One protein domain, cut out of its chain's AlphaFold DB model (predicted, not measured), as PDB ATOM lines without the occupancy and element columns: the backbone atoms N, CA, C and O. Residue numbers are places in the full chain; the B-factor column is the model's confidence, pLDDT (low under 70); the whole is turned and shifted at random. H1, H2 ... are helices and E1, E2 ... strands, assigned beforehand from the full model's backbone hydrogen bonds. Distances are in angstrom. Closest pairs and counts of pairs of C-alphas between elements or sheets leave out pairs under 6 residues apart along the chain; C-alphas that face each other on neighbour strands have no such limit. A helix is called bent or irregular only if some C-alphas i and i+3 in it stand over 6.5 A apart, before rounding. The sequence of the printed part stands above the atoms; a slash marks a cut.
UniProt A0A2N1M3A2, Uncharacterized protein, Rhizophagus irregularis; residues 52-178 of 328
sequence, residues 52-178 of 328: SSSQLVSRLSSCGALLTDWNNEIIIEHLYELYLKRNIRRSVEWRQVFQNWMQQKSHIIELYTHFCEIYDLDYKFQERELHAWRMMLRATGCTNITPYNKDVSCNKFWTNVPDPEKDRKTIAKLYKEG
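Overview. This is residues 52 to 178 of the 328 residues of an uncharacterized protein of Rhizophagus irregularis (UniProt A0A2N1M3A2). A small, mostly helical body has H5 in its middle, with H2 packed on H5 along part of its length and a small two-stranded sheet, E1 and E2, lying between H5 and H6. H1 and H6 lie at the two ends of the longest axis, and H3 and H4 lie on one side of the middle, H3 between H2 and H4. Residues 140 to 156 are a long stretch with no named element that links H5 to E2. The printed part has 127 residues, with six named helices and two named strands in the order H1 H2 H3 E1 H4 H5 E2 H6, the strands antiparallel. It is compact, with a radius of gyration of the C-alphas of 15.2 A and spans of 50 by 35 by 28 A.

Along the chain. H1, residues 53 to 62, begins at C-alpha 53 (-0.067, 0.766, 16.792) and is 14.2 A long. H2, residues 73 to 84, is 15.1 A long; it is neither bent nor irregular, but only just: C-alphas 81 and 84 are 6.2 A apart. H3 is residues 95 to 103, 12.6 A. E1, residues 108 to 110, is 7.0 A long, and H4, residues 111 to 115, is 6.2 A. H5, residues 127 to 139, is the longest helix at 18.3 A and begins at C-alpha 127 (-24.556, 8.461, 15.009). E2, residues 157 to 159, is 7.0 A long. H6, residues 165 to 176, is 16.3 A long and ends at C-alpha 176 (-42.442, -11.881, 21.755).

Arrangement. H1 and H2 are near each other, with 6 pairs of C-alphas within 10 A. H2 touches H5 with residues 79 to 84 alone, opposite ways at a shallow tilt of 32 degrees, only just short of steep; their closest C-alphas, of Tyr 83 and Ala 132, are 5.5 A apart. H2 and H3 are near each other, with 5 such pairs. H3 and H4 are close but not clearly touching, with the closest C-alphas, of Val 97 and Phe 115, 6.8 A apart. H4 and H5 are near each other. E1 and E2 are antiparallel neighbours at 152 degrees, with N 109 and O 158 at 2.9 A and N 158 and O 109 at 3.0 A. Residues 143 to 144 pair antiparallel with residues 158 to 159 of E2. H6 touches no helix; its closest C-alpha to E2 is that of Asp 167, 7.5 A from that of Thr 159. In H1, H2, H3, H4, H5 and H6 every O i to N i+4 pair is within hydrogen-bond range.

Size, cuts and confidence. The C-alphas farthest apart, of Ser 52 and Glu 177, are 50.6 A apart. The printed part has no cut. The links H4 to H5 and H5 to E2 are long. The mean pLDDT of the printed part is 81.1; residues 52 to 69, 89 to 91, 121 and 151 to 152 are under 70, and H1 has a mean of 46.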
ATOM      1  N   SER A  52       4.772  -0.489  16.139       44.91
ATOM      2  CA  SER A  52       3.662   0.419  15.759       44.91
ATOM      3  C   SER A  52       2.276   0.005  16.293       44.91
ATOM      4  O   SER A  52       2.010  -1.179  16.508       44.91
ATOM      5  N   SER A  53       1.347   0.968  16.401       45.28
ATOM      6  CA  SER A  53      -0.067   0.766  16.792       45.28
ATOM      7  C   SER A  53      -0.846  -0.141  15.827       45.28
ATOM      8  O   SER A  53      -1.734  -0.883  16.237       45.28
ATOM      9  N   SER A  54      -0.474  -0.157  14.543       45.84
ATOM     10  CA  SER A  54      -1.062  -1.050  13.533       45.84
ATOM     11  C   SER A  54      -0.723  -2.530  13.755       45.84
ATOM     12  O   SER A  54      -1.538  -3.394  13.438       45.84
ATOM     13  N   GLN A  55       0.446  -2.835  14.334       48.91
ATOM     14  CA  GLN A  55       0.852  -4.205  14.673       48.91
ATOM     15  C   GLN A  55       0.155  -4.732  15.933       48.91
ATOM     16  O   GLN A  55      -0.004  -5.940  16.078       48.91
ATOM     17  N   LEU A  56      -0.264  -3.842  16.836       51.00
ATOM     18  CA  LEU A  56      -1.046  -4.189  18.024       51.00
ATOM     19  C   LEU A  56      -2.483  -4.545  17.634       51.00
ATOM     20  O   LEU A  56      -2.982  -5.585  18.041       51.00
ATOM     21  N   VAL A  57      -3.103  -3.749  16.757       47.00
ATOM     22  CA  VAL A  57      -4.455  -4.009  16.233       47.00
ATOM     23  C   VAL A  57      -4.510  -5.299  15.413       47.00
ATOM     24  O   VAL A  57      -5.425  -6.097  15.612       47.00
ATOM     25  N   SER A  58      -3.526  -5.558  14.542       47.66
ATOM     26  CA  SER A  58      -3.483  -6.816  13.783       47.66
ATOM     27  C   SER A  58      -3.245  -8.032  14.679       47.66
ATOM     28  O   SER A  58      -3.831  -9.079  14.422       47.66
ATOM     29  N   ARG A  59      -2.461  -7.890  15.760       48.88
ATOM     30  CA  ARG A  59      -2.190  -8.977  16.715       48.88
ATOM     31  C   ARG A  59      -3.311  -9.227  17.721       48.88
ATOM     32  O   ARG A  59      -3.573 -10.381  18.040       48.88
ATOM     33  N   LEU A  60      -4.005  -8.185  18.176       49.22
ATOM     34  CA  LEU A  60      -5.226  -8.307  18.980       49.22
ATOM     35  C   LEU A  60      -6.351  -8.945  18.153       49.22
ATOM     36  O   LEU A  60      -7.045  -9.829  18.644       49.22
ATOM     37  N   SER A  61      -6.459  -8.578  16.870       41.97
ATOM     38  CA  SER A  61      -7.417  -9.187  15.934       41.97
ATOM     39  C   SER A  61      -7.056 -10.634  15.573       41.97
ATOM     40  O   SER A  61      -7.949 -11.453  15.383       41.97
ATOM     41  N   SER A  62      -5.763 -10.979  15.500       37.06
ATOM     42  CA  SER A  62      -5.307 -12.345  15.200       37.06
ATOM     43  C   SER A  62      -5.343 -13.293  16.398       37.06
ATOM     44  O   SER A  62      -5.162 -14.491  16.213       37.06
ATOM     45  N   CYS A  63      -5.523 -12.784  17.621       38.12
ATOM     46  CA  CYS A  63      -5.484 -13.625  18.816       38.12
ATOM     47  C   CYS A  63      -6.811 -14.332  19.108       38.12
ATOM     48  O   CYS A  63      -6.807 -15.240  19.929       38.12
ATOM     49  N   GLY A  64      -7.942 -13.936  18.503       41.28
ATOM     50  CA  GLY A  64      -9.260 -14.570  18.721       41.28
ATOM     51  C   GLY A  64      -9.767 -14.576  20.177       41.28
ATOM     52  O   GLY A  64     -10.906 -14.955  20.432       41.28
ATOM     53  N   ALA A  65      -8.946 -14.139  21.131       43.69
ATOM     54  CA  ALA A  65      -9.247 -14.036  22.539       43.69
ATOM     55  C   ALA A  65      -9.988 -12.722  22.765       43.69
ATOM     56  O   ALA A  65      -9.396 -11.647  22.863       43.69
ATOM     57  N   LEU A  66     -11.311 -12.849  22.790       50.56
ATOM     58  CA  LEU A  66     -12.252 -11.905  23.370       50.56
ATOM     59  C   LEU A  66     -11.642 -11.324  24.659       50.56
ATOM     60  O   LEU A  66     -11.426 -12.061  25.621       50.56
ATOM     61  N   LEU A  67     -11.297 -10.034  24.680       56.34
ATOM     62  CA  LEU A  67     -10.694  -9.442  25.871       56.34
ATOM     63  C   LEU A  67     -11.795  -9.098  26.879       56.34
ATOM     64  O   LEU A  67     -12.274  -7.972  26.934       56.34
ATOM     65  N   THR A  68     -12.211 -10.095  27.654       58.62
ATOM     66  CA  THR A  68     -13.241  -9.956  28.696       58.62
ATOM     67  C   THR A  68     -12.724  -9.290  29.968       58.62
ATOM     68  O   THR A  68     -13.512  -8.961  30.848       58.62
ATOM     69  N   ASP A  69     -11.408  -9.105  30.095       68.88
ATOM     70  CA  ASP A  69     -10.809  -8.496  31.278       68.88
ATOM     71  C   ASP A  69     -10.765  -6.969  31.158       68.88
ATOM     72  O   ASP A  69      -9.775  -6.372  30.724       68.88
ATOM     73  N   TRP A  70     -11.867  -6.329  31.546       81.38
ATOM     74  CA  TRP A  70     -11.964  -4.870  31.597       81.38
ATOM     75  C   TRP A  70     -11.120  -4.243  32.719       81.38
ATOM     76  O   TRP A  70     -10.963  -3.023  32.735       81.38
ATOM     77  N   ASN A  71     -10.532  -5.041  33.623       76.69
ATOM     78  CA  ASN A  71      -9.632  -4.533  34.663       76.69
ATOM     79  C   ASN A  71      -8.226  -4.234  34.128       76.69
ATOM     80  O   ASN A  71      -7.429  -3.586  34.808       76.69
ATOM     81  N   ASN A  72      -7.900  -4.669  32.907       82.69
ATOM     82  CA  ASN A  72      -6.631  -4.328  32.285       82.69
ATOM     83  C   ASN A  72      -6.658  -2.892  31.741       82.69
ATOM     84  O   ASN A  72      -6.968  -2.643  30.569       82.69
ATOM     85  N   GLU A  73      -6.303  -1.940  32.606       81.69
ATOM     86  CA  GLU A  73      -6.347  -0.505  32.308       81.69
ATOM     87  C   GLU A  73      -5.570  -0.118  31.050       81.69
ATOM     88  O   GLU A  73      -6.012   0.766  30.315       81.69
ATOM     89  N   ILE A  74      -4.444  -0.784  30.778       82.94
ATOM     90  CA  ILE A  74      -3.585  -0.476  29.629       82.94
ATOM     91  C   ILE A  74      -4.306  -0.810  28.324       82.94
ATOM     92  O   ILE A  74      -4.268  -0.032  27.368       82.94
ATOM     93  N   ILE A  75      -4.972  -1.966  28.271       82.00
ATOM     94  CA  ILE A  75      -5.653  -2.406  27.054       82.00
ATOM     95  C   ILE A  75      -6.905  -1.562  26.817       82.00
ATOM     96  O   ILE A  75      -7.134  -1.105  25.697       82.00
ATOM     97  N   ILE A  76      -7.680  -1.304  27.870       85.25
ATOM     98  CA  ILE A  76      -8.892  -0.489  27.789       85.25
ATOM     99  C   ILE A  76      -8.566   0.965  27.391       85.25
ATOM    100  O   ILE A  76      -9.250   1.519  26.530       85.25
ATOM    101  N   GLU A  77      -7.475   1.553  27.900       87.44
ATOM    102  CA  GLU A  77      -6.981   2.871  27.455       87.44
ATOM    103  C   GLU A  77      -6.560   2.853  25.978       87.44
ATOM    104  O   GLU A  77      -6.898   3.756  25.214       87.44
ATOM    105  N   HIS A  78      -5.878   1.796  25.526       85.50
ATOM    106  CA  HIS A  78      -5.497   1.679  24.119       85.50
ATOM    107  C   HIS A  78      -6.722   1.598  23.193       85.50
ATOM    108  O   HIS A  78      -6.742   2.207  22.123       85.50
ATOM    109  N   LEU A  79      -7.773   0.884  23.605       87.69
ATOM    110  CA  LEU A  79      -9.031   0.815  22.861       87.69
ATOM    111  C   LEU A  79      -9.761   2.167  22.838       87.69
ATOM    112  O   LEU A  79     -10.306   2.541  21.797       87.69
ATOM    113  N   TYR A  80      -9.725   2.921  23.938       89.12
ATOM    114  CA  TYR A  80     -10.242   4.288  23.989       89.12
ATOM    115  C   TYR A  80      -9.524   5.207  22.989       89.12
ATOM    116  O   TYR A  80     -10.177   5.883  22.188       89.12
ATOM    117  N   GLU A  81      -8.190   5.186  22.977       87.81
ATOM    118  CA  GLU A  81      -7.358   5.965  22.053       87.81
ATOM    119  C   GLU A  81      -7.672   5.655  20.580       87.81
ATOM    120  O   GLU A  81      -7.729   6.561  19.742       87.81
ATOM    121  N   LEU A  82      -7.915   4.377  20.266       87.00
ATOM    122  CA  LEU A  82      -8.222   3.914  18.913       87.00
ATOM    123  C   LEU A  82      -9.634   4.292  18.450       87.00
ATOM    124  O   LEU A  82      -9.799   4.769  17.325       87.00
ATOM    125  N   TYR A  83     -10.652   4.060  19.284       88.19
ATOM    126  CA  TYR A  83     -12.050   4.156  18.861       88.19
ATOM    127  C   TYR A  83     -12.743   5.438  19.329       88.19
ATOM    128  O   TYR A  83     -13.429   6.082  18.532       88.19
ATOM    129  N   LEU A  84     -12.575   5.837  20.591       87.38
ATOM    130  CA  LEU A  84     -13.398   6.878  21.213       87.38
ATOM    131  C   LEU A  84     -12.760   8.264  21.228       87.38
ATOM    132  O   LEU A  84     -13.469   9.232  20.970       87.38
ATOM    133  N   LYS A  85     -11.447   8.398  21.456       87.31
ATOM    134  CA  LYS A  85     -10.786   9.702  21.693       87.31
ATOM    135  C   LYS A  85     -11.080  10.782  20.648       87.31
ATOM    136  O   LYS A  85     -11.112  11.968  20.965       87.31
ATOM    137  N   ARG A  86     -11.254  10.389  19.383       84.62
ATOM    138  CA  ARG A  86     -11.553  11.310  18.269       84.62
ATOM    139  C   ARG A  86     -13.049  11.535  18.031       84.62
ATOM    140  O   ARG A  86     -13.394  12.393  17.223       84.62
ATOM    141  N   ASN A  87     -13.913  10.747  18.667       83.12
ATOM    142  CA  ASN A  87     -15.349  10.682  18.396       83.12
ATOM    143  C   ASN A  87     -16.225  11.046  19.607       83.12
ATOM    144  O   ASN A  87     -17.416  11.265  19.409       83.12
ATOM    145  N   ILE A  88     -15.663  11.130  20.820       80.94
ATOM    146  CA  ILE A  88     -16.367  11.588  22.027       80.94
ATOM    147  C   ILE A  88     -15.839  12.945  22.507       80.94
ATOM    148  O   ILE A  88     -14.726  13.360  22.170       80.94
ATOM    149  N   ARG A  89     -16.635  13.652  23.316       69.56
ATOM    150  CA  ARG A  89     -16.192  14.886  23.985       69.56
ATOM    151  C   ARG A  89     -15.137  14.557  25.047       69.56
ATOM    152  O   ARG A  89     -15.286  13.596  25.790       69.56
ATOM    153  N   ARG A  90     -14.099  15.399  25.160       61.59
ATOM    154  CA  ARG A  90     -12.955  15.198  26.079       61.59
ATOM    155  C   ARG A  90     -13.318  15.122  27.571       61.59
ATOM    156  O   ARG A  90     -12.457  14.746  28.350       61.59
ATOM    157  N   SER A  91     -14.532  15.508  27.963       68.12
ATOM    158  CA  SER A  91     -14.970  15.600  29.362       68.12
ATOM    159  C   SER A  91     -15.829  14.426  29.844       68.12
ATOM    160  O   SER A  91     -16.331  14.486  30.958       68.12
ATOM    161  N   VAL A  92     -16.075  13.407  29.014       81.12
ATOM    162  CA  VAL A  92     -16.896  12.250  29.409       81.12
ATOM    163  C   VAL A  92     -16.025  11.236  30.148       81.12
ATOM    164  O   VAL A  92     -15.016  10.780  29.606       81.12
ATOM    165  N   GLU A  93     -16.455  10.833  31.344       88.12
ATOM    166  CA  GLU A  93     -15.829   9.785  32.161       88.12
ATOM    167  C   GLU A  93     -16.108   8.387  31.580       88.12
ATOM    168  O   GLU A  93     -16.761   7.536  32.177       88.12
ATOM    169  N   TRP A  94     -15.615   8.133  30.368       89.00
ATOM    170  CA  TRP A  94     -15.909   6.942  29.563       89.00
ATOM    171  C   TRP A  94     -15.600   5.615  30.275       89.00
ATOM    172  O   TRP A  94     -16.221   4.594  29.978       89.00
ATOM    173  N   ARG A  95     -14.662   5.615  31.229       89.06
ATOM    174  CA  ARG A  95     -14.313   4.441  32.045       89.06
ATOM    175  C   ARG A  95     -15.476   3.983  32.921       89.06
ATOM    176  O   ARG A  95     -15.616   2.778  33.141       89.06
ATOM    177  N   GLN A  96     -16.330   4.912  33.357       90.38
ATOM    178  CA  GLN A  96     -17.502   4.597  34.170       90.38
ATOM    179  C   GLN A  96     -18.469   3.665  33.436       90.38
ATOM    180  O   GLN A  96     -19.102   2.840  34.080       90.38
ATOM    181  N   VAL A  97     -18.508   3.681  32.094       91.06
ATOM    182  CA  VAL A  97     -19.348   2.755  31.311       91.06
ATOM    183  C   VAL A  97     -19.032   1.307  31.681       91.06
ATOM    184  O   VAL A  97     -19.937   0.517  31.943       91.06
ATOM    185  N   PHE A  98     -17.749   0.959  31.722       90.19
ATOM    186  CA  PHE A  98     -17.308  -0.402  32.012       90.19
ATOM    187  C   PHE A  98     -17.367  -0.696  33.512       90.19
ATOM    188  O   PHE A  98     -17.786  -1.781  33.902       90.19
ATOM    189  N   GLN A  99     -17.009   0.272  34.362       89.62
ATOM    190  CA  GLN A  99     -17.054   0.108  35.819       89.62
ATOM    191  C   GLN A  99     -18.484  -0.111  36.330       89.62
ATOM    192  O   GLN A  99     -18.717  -1.087  37.042       89.62
ATOM    193  N   ASN A 100     -19.442   0.721  35.911       91.06
ATOM    194  CA  ASN A 100     -20.855   0.579  36.275       91.06
ATOM    195  C   ASN A 100     -21.393  -0.775  35.803       91.06
ATOM    196  O   ASN A 100     -22.085  -1.472  36.544       91.06
ATOM    197  N   TRP A 101     -21.010  -1.201  34.594       91.69
ATOM    198  CA  TRP A 101     -21.432  -2.492  34.061       91.69
ATOM    199  C   TRP A 101     -20.819  -3.671  34.839       91.69
ATOM    200  O   TRP A 101     -21.507  -4.655  35.080       91.69
ATOM    201  N   MET A 102     -19.575  -3.595  35.318       87.75
ATOM    202  CA  MET A 102     -19.029  -4.654  36.186       87.75
ATOM    203  C   MET A 102     -19.675  -4.701  37.574       87.75
ATOM    204  O   MET A 102     -19.703  -5.761  38.193       87.75
ATOM    205  N   GLN A 103     -20.153  -3.564  38.084       87.88
ATOM    206  CA  GLN A 103     -20.737  -3.473  39.425       87.88
ATOM    207  C   GLN A 103     -22.188  -3.967  39.488       87.88
ATOM    208  O   GLN A 103     -22.651  -4.384  40.553       87.88
ATOM    209  N   GLN A 104     -22.923  -3.932  38.377       87.94
ATOM    210  CA  GLN A 104     -24.291  -4.448  38.340       87.94
ATOM    211  C   GLN A 104     -24.343  -5.981  38.370       87.94
ATOM    212  O   GLN A 104     -23.429  -6.692  37.965       87.94
ATOM    213  N   LYS A 105     -25.485  -6.504  38.822       87.44
ATOM    214  CA  LYS A 105     -25.735  -7.951  38.918       87.44
ATOM    215  C   LYS A 105     -26.032  -8.611  37.567       87.44
ATOM    216  O   LYS A 105     -25.952  -9.830  37.460       87.44
ATOM    217  N   SER A 106     -26.457  -7.827  36.577       88.69
ATOM    218  CA  SER A 106     -26.834  -8.304  35.246       88.69
ATOM    219  C   SER A 106     -25.670  -8.154  34.276       88.69
ATOM    220  O   SER A 106     -25.015  -7.117  34.241       88.69
ATOM    221  N   HIS A 107     -25.467  -9.158  33.427       90.56
ATOM    222  CA  HIS A 107     -24.540  -9.056  32.299       90.56
ATOM    223  C   HIS A 107     -25.123  -8.288  31.107       90.56
ATOM    224  O   HIS A 107     -24.374  -7.840  30.237       90.56
ATOM    225  N   ILE A 108     -26.450  -8.135  31.068       93.56
ATOM    226  CA  ILE A 108     -27.179  -7.446  30.005       93.56
ATOM    227  C   ILE A 108     -27.434  -5.996  30.412       93.56
ATOM    228  O   ILE A 108     -27.946  -5.760  31.508       93.56
ATOM    229  N   ILE A 109     -27.181  -5.064  29.491       92.94
ATOM    230  CA  ILE A 109     -27.611  -3.662  29.581       92.94
ATOM    231  C   ILE A 109     -28.548  -3.282  28.444       92.94
ATOM    232  O   ILE A 109     -28.465  -3.832  27.343       92.94
ATOM    233  N   GLU A 110     -29.378  -2.275  28.699       92.00
ATOM    234  CA  GLU A 110     -29.915  -1.401  27.657       92.00
ATOM    235  C   GLU A 110     -28.919  -0.245  27.459       92.00
ATOM    236  O   GLU A 110     -28.511   0.421  28.409       92.00
ATOM    237  N   LEU A 111     -28.444  -0.076  26.228       90.81
ATOM    238  CA  LEU A 111     -27.276   0.736  25.898       90.81
ATOM    239  C   LEU A 111     -27.476   2.220  26.219       90.81
ATOM    240  O   LEU A 111     -26.549   2.866  26.704       90.81
ATOM    241  N   TYR A 112     -28.649   2.769  25.909       86.75
ATOM    242  CA  TYR A 112     -28.890   4.202  26.044       86.75
ATOM    243  C   TYR A 112     -29.102   4.587  27.500       86.75
ATOM    244  O   TYR A 112     -28.487   5.549  27.943       86.75
ATOM    245  N   THR A 113     -29.879   3.816  28.265       86.75
ATOM    246  CA  THR A 113     -30.040   4.046  29.705       86.75
ATOM    247  C   THR A 113     -28.703   3.954  30.421       86.75
ATOM    248  O   THR A 113     -28.416   4.794  31.264       86.75
ATOM    249  N   HIS A 114     -27.864   2.988  30.031       90.56
ATOM    250  CA  HIS A 114     -26.531   2.816  30.609       90.56
ATOM    251  C   HIS A 114     -25.607   3.998  30.298       90.56
ATOM    252  O   HIS A 114     -24.854   4.449  31.155       90.56
ATOM    253  N   PHE A 115     -25.668   4.551  29.084       89.00
ATOM    254  CA  PHE A 115     -24.913   5.762  28.759       89.00
ATOM    255  C   PHE A 115     -25.481   7.015  29.437       89.00
ATOM    256  O   PHE A 115     -24.705   7.866  29.861       89.00
ATOM    257  N   CYS A 116     -26.799   7.131  29.603       83.81
ATOM    258  CA  CYS A 116     -27.427   8.255  30.305       83.81
ATOM    259  C   CYS A 116     -27.027   8.368  31.786       83.81
ATOM    260  O   CYS A 116     -27.294   9.398  32.392       83.81
ATOM    261  N   GLU A 117     -26.374   7.365  32.378       85.06
ATOM    262  CA  GLU A 117     -25.784   7.492  33.717       85.06
ATOM    263  C   GLU A 117     -24.556   8.418  33.745       85.06
ATOM    264  O   GLU A 117     -24.230   8.982  34.785       85.06
ATOM    265  N   ILE A 118     -23.865   8.562  32.611       87.75
ATOM    266  CA  ILE A 118     -22.573   9.267  32.498       87.75
ATOM    267  C   ILE A 118     -22.710  10.534  31.644       87.75
ATOM    268  O   ILE A 118     -21.876  11.438  31.695       87.75
ATOM    269  N   TYR A 119     -23.769  10.602  30.843       86.19
ATOM    270  CA  TYR A 119     -24.121  11.751  30.023       86.19
ATOM    271  C   TYR A 119     -25.302  12.511  30.642       86.19
ATOM    272  O   TYR A 119     -26.098  11.945  31.382       86.19
ATOM    273  N   ASP A 120     -25.448  13.793  30.301       80.88
ATOM    274  CA  ASP A 120     -26.602  14.587  30.732       80.88
ATOM    275  C   ASP A 120     -27.926  13.974  30.227       80.88
ATOM    276  O   ASP A 120     -27.988  13.454  29.112       80.88
ATOM    277  N   LEU A 121     -29.010  14.103  31.007       69.31
ATOM    278  CA  LEU A 121     -30.336  13.544  30.676       69.31
ATOM    279  C   LEU A 121     -30.874  13.994  29.303       69.31
ATOM    280  O   LEU A 121     -31.575  13.235  28.640       69.31
ATOM    281  N   ASP A 122     -30.507  15.197  28.853       70.75
ATOM    282  CA  ASP A 122     -30.919  15.767  27.562       70.75
ATOM    283  C   ASP A 122     -29.879  15.553  26.439       70.75
ATOM    284  O   ASP A 122     -29.969  16.156  25.359       70.75
ATOM    285  N   TYR A 123     -28.853  14.725  26.671       81.44
ATOM    286  CA  TYR A 123     -27.777  14.527  25.708       81.44
ATOM    287  C   TYR A 123     -28.257  13.774  24.462       81.44
ATOM    288  O   TYR A 123     -28.689  12.622  24.506       81.44
ATOM    289  N   LYS A 124     -28.114  14.418  23.300       82.19
ATOM    290  CA  LYS A 124     -28.417  13.812  22.000       82.19
ATOM    291  C   LYS A 124     -27.155  13.227  21.377       82.19
ATOM    292  O   LYS A 124     -26.319  13.957  20.841       82.19
ATOM    293  N   PHE A 125     -27.051  11.902  21.408       83.25
ATOM    294  CA  PHE A 125     -25.954  11.175  20.780       83.25
ATOM    295  C   PHE A 125     -25.930  11.353  19.257       83.25
ATOM    296  O   PHE A 125     -26.940  11.185  18.574       83.25
ATOM    297  N   GLN A 126     -24.744  11.623  18.710       86.19
ATOM    298  CA  GLN A 126     -24.526  11.596  17.263       86.19
ATOM    299  C   GLN A 126     -24.295  10.156  16.780       86.19
ATOM    300  O   GLN A 126     -23.646   9.362  17.461       86.19
ATOM    301  N   GLU A 127     -24.729   9.822  15.558       85.94
ATOM    302  CA  GLU A 127     -24.556   8.461  15.009       85.94
ATOM    303  C   GLU A 127     -23.077   8.040  14.948       85.94
ATOM    304  O   GLU A 127     -22.746   6.877  15.184       85.94
ATOM    305  N   ARG A 128     -22.170   8.995  14.696       89.00
ATOM    306  CA  ARG A 128     -20.716   8.774  14.687       89.00
ATOM    307  C   ARG A 128     -20.180   8.373  16.061       89.00
ATOM    308  O   ARG A 128     -19.377   7.446  16.155       89.00
ATOM    309  N   GLU A 129     -20.638   9.047  17.110       90.69
ATOM    310  CA  GLU A 129     -20.282   8.742  18.498       90.69
ATOM    311  C   GLU A 129     -20.815   7.357  18.894       90.69
ATOM    312  O   GLU A 129     -20.053   6.511  19.357       90.69
ATOM    313  N   LEU A 130     -22.086   7.062  18.598       89.75
ATOM    314  CA  LEU A 130     -22.669   5.736  18.842       89.75
ATOM    315  C   LEU A 130     -21.962   4.637  18.054       89.75
ATOM    316  O   LEU A 130     -21.855   3.499  18.509       89.75
ATOM    317  N   HIS A 131     -21.517   4.921  16.831       90.19
ATOM    318  CA  HIS A 131     -20.729   3.971  16.057       90.19
ATOM    319  C   HIS A 131     -19.391   3.674  16.743       90.19
ATOM    320  O   HIS A 131     -19.061   2.505  16.920       90.19
ATOM    321  N   ALA A 132     -18.673   4.702  17.199       91.56
ATOM    322  CA  ALA A 132     -17.415   4.541  17.921       91.56
ATOM    323  C   ALA A 132     -17.582   3.709  19.205       91.56
ATOM    324  O   ALA A 132     -16.832   2.755  19.417       91.56
ATOM    325  N   TRP A 133     -18.625   3.990  19.992       92.88
ATOM    326  CA  TRP A 133     -18.989   3.193  21.166       92.88
ATOM    327  C   TRP A 133     -19.246   1.727  20.826       92.88
ATOM    328  O   TRP A 133     -18.664   0.839  21.440       92.88
ATOM    329  N   ARG A 134     -20.047   1.442  19.793       92.19
ATOM    330  CA  ARG A 134     -20.322   0.058  19.362       92.19
ATOM    331  C   ARG A 134     -19.063  -0.682  18.913       92.19
ATOM    332  O   ARG A 134     -18.956  -1.883  19.151       92.19
ATOM    333  N   MET A 135     -18.124   0.009  18.267       90.38
ATOM    334  CA  MET A 135     -16.847  -0.585  17.859       90.38
ATOM    335  C   MET A 135     -15.975  -0.913  19.073       90.38
ATOM    336  O   MET A 135     -15.439  -2.017  19.146       90.38
ATOM    337  N   MET A 136     -15.905  -0.015  20.060       91.12
ATOM    338  CA  MET A 136     -15.187  -0.281  21.308       91.12
ATOM    339  C   MET A 136     -15.816  -1.433  22.103       91.12
ATOM    340  O   MET A 136     -15.105  -2.323  22.564       91.12
ATOM    341  N   LEU A 137     -17.146  -1.467  22.219       91.56
ATOM    342  CA  LEU A 137     -17.863  -2.550  22.895       91.56
ATOM    343  C   LEU A 137     -17.588  -3.909  22.238       91.56
ATOM    344  O   LEU A 137     -17.292  -4.880  22.924       91.56
ATOM    345  N   ARG A 138     -17.582  -3.983  20.903       90.12
ATOM    346  CA  ARG A 138     -17.205  -5.217  20.193       90.12
ATOM    347  C   ARG A 138     -15.753  -5.617  20.443       90.12
ATOM    348  O   ARG A 138     -15.474  -6.792  20.645       90.12
ATOM    349  N   ALA A 139     -14.833  -4.651  20.450       86.88
ATOM    350  CA  ALA A 139     -13.417  -4.910  20.701       86.88
ATOM    351  C   ALA A 139     -13.139  -5.402  22.137       86.88
ATOM    352  O   ALA A 139     -12.176  -6.130  22.355       86.88
ATOM    353  N   THR A 140     -13.998  -5.040  23.092       87.19
ATOM    354  CA  THR A 140     -13.958  -5.488  24.499       87.19
ATOM    355  C   THR A 140     -14.766  -6.764  24.757       87.19
ATOM    356  O   THR A 140     -14.967  -7.151  25.905       87.19
ATOM    357  N   GLY A 141     -15.250  -7.425  23.702       87.00
ATOM    358  CA  GLY A 141     -15.960  -8.697  23.809       87.00
ATOM    359  C   GLY A 141     -17.470  -8.616  24.002       87.00
ATOM    360  O   GLY A 141     -18.120  -9.649  24.139       87.00
ATOM    361  N   CYS A 142     -18.054  -7.420  23.987       90.62
ATOM    362  CA  CYS A 142     -19.493  -7.263  24.136       90.62
ATOM    363  C   CYS A 142     -20.224  -7.612  22.838       90.62
ATOM    364  O   CYS A 142     -19.812  -7.225  21.738       90.62
ATOM    365  N   THR A 143     -21.383  -8.249  22.974       92.50
ATOM    366  CA  THR A 143     -22.228  -8.642  21.846       92.50
ATOM    367  C   THR A 143     -23.593  -7.970  21.921       92.50
ATOM    368  O   THR A 143     -24.208  -7.886  22.981       92.50
ATOM    369  N   ASN A 144     -24.090  -7.500  20.775       93.38
ATOM    370  CA  ASN A 144     -25.449  -6.982  20.652       93.38
ATOM    371  C   ASN A 144     -26.445  -8.148  20.562       93.38
ATOM    372  O   ASN A 144     -26.337  -8.980  19.662       93.38
ATOM    373  N   ILE A 145     -27.425  -8.168  21.463       94.12
ATOM    374  CA  ILE A 145     -28.447  -9.219  21.589       94.12
ATOM    375  C   ILE A 145     -29.869  -8.706  21.308       94.12
ATOM    376  O   ILE A 145     -30.851  -9.360  21.651       94.12
ATOM    377  N   THR A 146     -29.993  -7.532  20.687       91.88
ATOM    378  CA  THR A 146     -31.288  -6.922  20.349       91.88
ATOM    379  C   THR A 146     -32.069  -7.824  19.378       91.88
ATOM    380  O   THR A 146     -31.542  -8.138  18.310       91.88
ATOM    381  N   PRO A 147     -33.316  -8.229  19.692       87.69
ATOM    382  CA  PRO A 147     -34.034  -9.247  18.917       87.69
ATOM    383  C   PRO A 147     -34.875  -8.685  17.756       87.69
ATOM    384  O   PRO A 147     -35.435  -9.461  16.986       87.69
ATOM    385  N   TYR A 148     -34.995  -7.361  17.631       83.44
ATOM    386  CA  TYR A 148     -35.830  -6.677  16.635       83.44
ATOM    387  C   TYR A 148     -35.026  -5.661  15.811       83.44
ATOM    388  O   TYR A 148     -33.939  -5.216  16.201       83.44
ATOM    389  N   ASN A 149     -35.573  -5.276  14.652       78.25
ATOM    390  CA  ASN A 149     -34.961  -4.269  13.788       78.25
ATOM    391  C   ASN A 149     -35.073  -2.854  14.389       78.25
ATOM    392  O   ASN A 149     -35.940  -2.582  15.217       78.25
ATOM    393  N   LYS A 150     -34.212  -1.934  13.939       72.81
ATOM    394  CA  LYS A 150     -34.215  -0.519  14.349       72.81
ATOM    395  C   LYS A 150     -35.550   0.194  14.101       72.81
ATOM    396  O   LYS A 150     -35.813   1.171  14.786       72.81
ATOM    397  N   ASP A 151     -36.368  -0.300  13.174       69.94
ATOM    398  CA  ASP A 151     -37.671   0.294  12.844       69.94
ATOM    399  C   ASP A 151     -38.710   0.117  13.962       69.94
ATOM    400  O   ASP A 151     -39.692   0.849  14.008       69.94
ATOM    401  N   VAL A 152     -38.506  -0.859  14.858       69.62
ATOM    402  CA  VAL A 152     -39.418  -1.122  15.980       69.62
ATOM    403  C   VAL A 152     -39.106  -0.196  17.148       69.62
ATOM    404  O   VAL A 152     -39.990   0.477  17.658       69.62
ATOM    405  N   SER A 153     -37.845  -0.180  17.581       76.44
ATOM    406  CA  SER A 153     -37.399   0.612  18.722       76.44
ATOM    407  C   SER A 153     -35.922   0.967  18.595       76.44
ATOM    408  O   SER A 153     -35.103   0.204  18.055       76.44
ATOM    409  N   CYS A 154     -35.578   2.133  19.138       76.06
ATOM    410  CA  CYS A 154     -34.200   2.568  19.271       76.06
ATOM    411  C   CYS A 154     -33.431   1.715  20.286       76.06
ATOM    412  O   CYS A 154     -32.248   1.491  20.041       76.06
ATOM    413  N   ASN A 155     -34.086   1.165  21.318       84.56
ATOM    414  CA  ASN A 155     -33.444   0.448  22.425       84.56
ATOM    415  C   ASN A 155     -32.502  -0.652  21.919       84.56
ATOM    416  O   ASN A 155     -32.864  -1.451  21.039       84.56
ATOM    417  N   LYS A 156     -31.286  -0.698  22.478       90.06
ATOM    418  CA  LYS A 156     -30.261  -1.687  22.116       90.06
ATOM    419  C   LYS A 156     -29.800  -2.450  23.337       90.06
ATOM    420  O   LYS A 156     -29.221  -1.874  24.243       90.06
ATOM    421  N   PHE A 157     -29.952  -3.766  23.289       93.19
ATOM    422  CA  PHE A 157     -29.494  -4.647  24.352       93.19
ATOM    423  C   PHE A 157     -28.130  -5.237  24.019       93.19
ATOM    424  O   PHE A 157     -27.915  -5.731  22.905       93.19
ATOM    425  N   TRP A 158     -27.212  -5.183  24.978       94.94
ATOM    426  CA  TRP A 158     -25.863  -5.733  24.859       94.94
ATOM    427  C   TRP A 158     -25.539  -6.611  26.057       94.94
ATOM    428  O   TRP A 158     -25.999  -6.339  27.159       94.94
ATOM    429  N   THR A 159     -24.733  -7.645  25.834       94.31
ATOM    430  CA  THR A 159     -24.209  -8.533  26.877       94.31
ATOM    431  C   THR A 159     -22.689  -8.587  26.805       94.31
ATOM    432  O   THR A 159     -22.116  -8.461  25.717       94.31
ATOM    433  N   ASN A 160     -22.040  -8.775  27.951       90.06
ATOM    434  CA  ASN A 160     -20.602  -9.027  28.048       90.06
ATOM    435  C   ASN A 160     -20.259 -10.514  28.271       90.06
ATOM    436  O   ASN A 160     -19.096 -10.846  28.491       90.06
ATOM    437  N   VAL A 161     -21.252 -11.411  28.211       88.19
ATOM    438  CA  VAL A 161     -21.033 -12.859  28.344       88.19
ATOM    439  C   VAL A 161     -20.406 -13.428  27.059       88.19
ATOM    440  O   VAL A 161     -20.866 -13.088  25.965       88.19
ATOM    441  N   PRO A 162     -19.412 -14.338  27.158       82.00
ATOM    442  CA  PRO A 162     -18.806 -14.993  25.994       82.00
ATOM    443  C   PRO A 162     -19.786 -15.802  25.132       82.00
ATOM    444  O   PRO A 162     -19.606 -15.880  23.920       82.00
ATOM    445  N   ASP A 163     -20.811 -16.400  25.748       87.31
ATOM    446  CA  ASP A 163     -21.920 -17.082  25.071       87.31
ATOM    447  C   ASP A 163     -23.215 -16.244  25.149       87.31
ATOM    448  O   ASP A 163     -23.984 -16.363  26.109       87.31
ATOM    449  N   PRO A 164     -23.482 -15.383  24.149       89.81
ATOM    450  CA  PRO A 164     -24.637 -14.490  24.145       89.81
ATOM    451  C   PRO A 164     -25.944 -15.185  23.728       89.81
ATOM    452  O   PRO A 164     -27.003 -14.553  23.752       89.81
ATOM    453  N   GLU A 165     -25.919 -16.458  23.308       91.50
ATOM    454  CA  GLU A 165     -27.086 -17.121  22.710       91.50
ATOM    455  C   GLU A 165     -28.240 -17.298  23.692       91.50
ATOM    456  O   GLU A 165     -29.412 -17.122  23.334       91.50
ATOM    457  N   LYS A 166     -27.919 -17.615  24.948       91.00
ATOM    458  CA  LYS A 166     -28.914 -17.741  26.015       91.00
ATOM    459  C   LYS A 166     -29.607 -16.406  26.285       91.00
ATOM    460  O   LYS A 166     -30.840 -16.356  26.346       91.00
ATOM    461  N   ASP A 167     -28.832 -15.332  26.390       92.69
ATOM    462  CA  ASP A 167     -29.342 -13.981  26.626       92.69
ATOM    463  C   ASP A 167     -30.197 -13.516  25.447       92.69
ATOM    464  O   ASP A 167     -31.332 -13.074  25.630       92.69
ATOM    465  N   ARG A 168     -29.713 -13.728  24.217       93.12
ATOM    466  CA  ARG A 168     -30.439 -13.410  22.983       93.12
ATOM    467  C   ARG A 168     -31.790 -14.118  22.914       93.12
ATOM    468  O   ARG A 168     -32.799 -13.476  22.628       93.12
ATOM    469  N   LYS A 169     -31.837 -15.423  23.210       93.69
ATOM    470  CA  LYS A 169     -33.096 -16.191  23.255       93.69
ATOM    471  C   LYS A 169     -34.036 -15.685  24.347       93.69
ATOM    472  O   LYS A 169     -35.241 -15.610  24.115       93.69
ATOM    473  N   THR A 170     -33.499 -15.316  25.507       92.88
ATOM    474  CA  THR A 170     -34.286 -14.799  26.636       92.88
ATOM    475  C   THR A 170     -34.925 -13.455  26.291       92.88
ATOM    476  O   THR A 170     -36.142 -13.318  26.391       92.88
ATOM    477  N   ILE A 171     -34.143 -12.494  25.791       92.06
ATOM    478  CA  ILE A 171     -34.642 -11.177  25.371       92.06
ATOM    479  C   ILE A 171     -35.634 -11.316  24.206       92.06
ATOM    480  O   ILE A 171     -36.691 -10.690  24.221       92.06
ATOM    481  N   ALA A 172     -35.368 -12.192  23.231       91.44
ATOM    482  CA  ALA A 172     -36.307 -12.465  22.140       91.44
ATOM    483  C   ALA A 172     -37.647 -13.038  22.636       91.44
ATOM    484  O   ALA A 172     -38.703 -12.645  22.138       91.44
ATOM    485  N   LYS A 173     -37.619 -13.940  23.626       93.69
ATOM    486  CA  LYS A 173     -38.828 -14.498  24.243       93.69
ATOM    487  C   LYS A 173     -39.629 -13.417  24.967       93.69
ATOM    488  O   LYS A 173     -40.813 -13.268  24.684       93.69
ATOM    489  N   LEU A 174     -38.980 -12.631  25.828       91.12
ATOM    490  CA  LEU A 174     -39.641 -11.550  26.567       91.12
ATOM    491  C   LEU A 174     -40.242 -10.495  25.626       91.12
ATOM    492  O   LEU A 174     -41.319  -9.968  25.895       91.12
ATOM    493  N   TYR A 175     -39.575 -10.213  24.504       88.81
ATOM    494  CA  TYR A 175     -40.103  -9.336  23.464       88.81
ATOM    495  C   TYR A 175     -41.360  -9.922  22.812       88.81
ATOM    496  O   TYR A 175     -42.385  -9.249  22.732       88.81
ATOM    497  N   LYS A 176     -41.309 -11.192  22.392       88.31
ATOM    498  CA  LYS A 176     -42.442 -11.881  21.755       88.31
ATOM    499  C   LYS A 176     -43.660 -11.996  22.678       88.31
ATOM    500  O   LYS A 176     -44.786 -11.938  22.201       88.31
ATOM    501  N   GLU A 177     -43.433 -12.158  23.978       90.00
ATOM    502  CA  GLU A 177     -44.479 -12.236  25.006       90.00
ATOM    503  C   GLU A 177     -45.003 -10.854  25.443       90.00
ATOM    504  O   GLU A 177     -45.916 -10.780  26.259       90.00
ATOM    505  N   GLY A 178     -44.454  -9.753  24.907       82.75
ATOM    506  CA  GLY A 178     -44.871  -8.387  25.246       82.75
ATOM    507  C   GLY A 178     -44.427  -7.916  26.636       82.75
ATOM    508  O   GLY A 178     -44.912  -6.898  27.122       82.75
TER     509      GLY A 178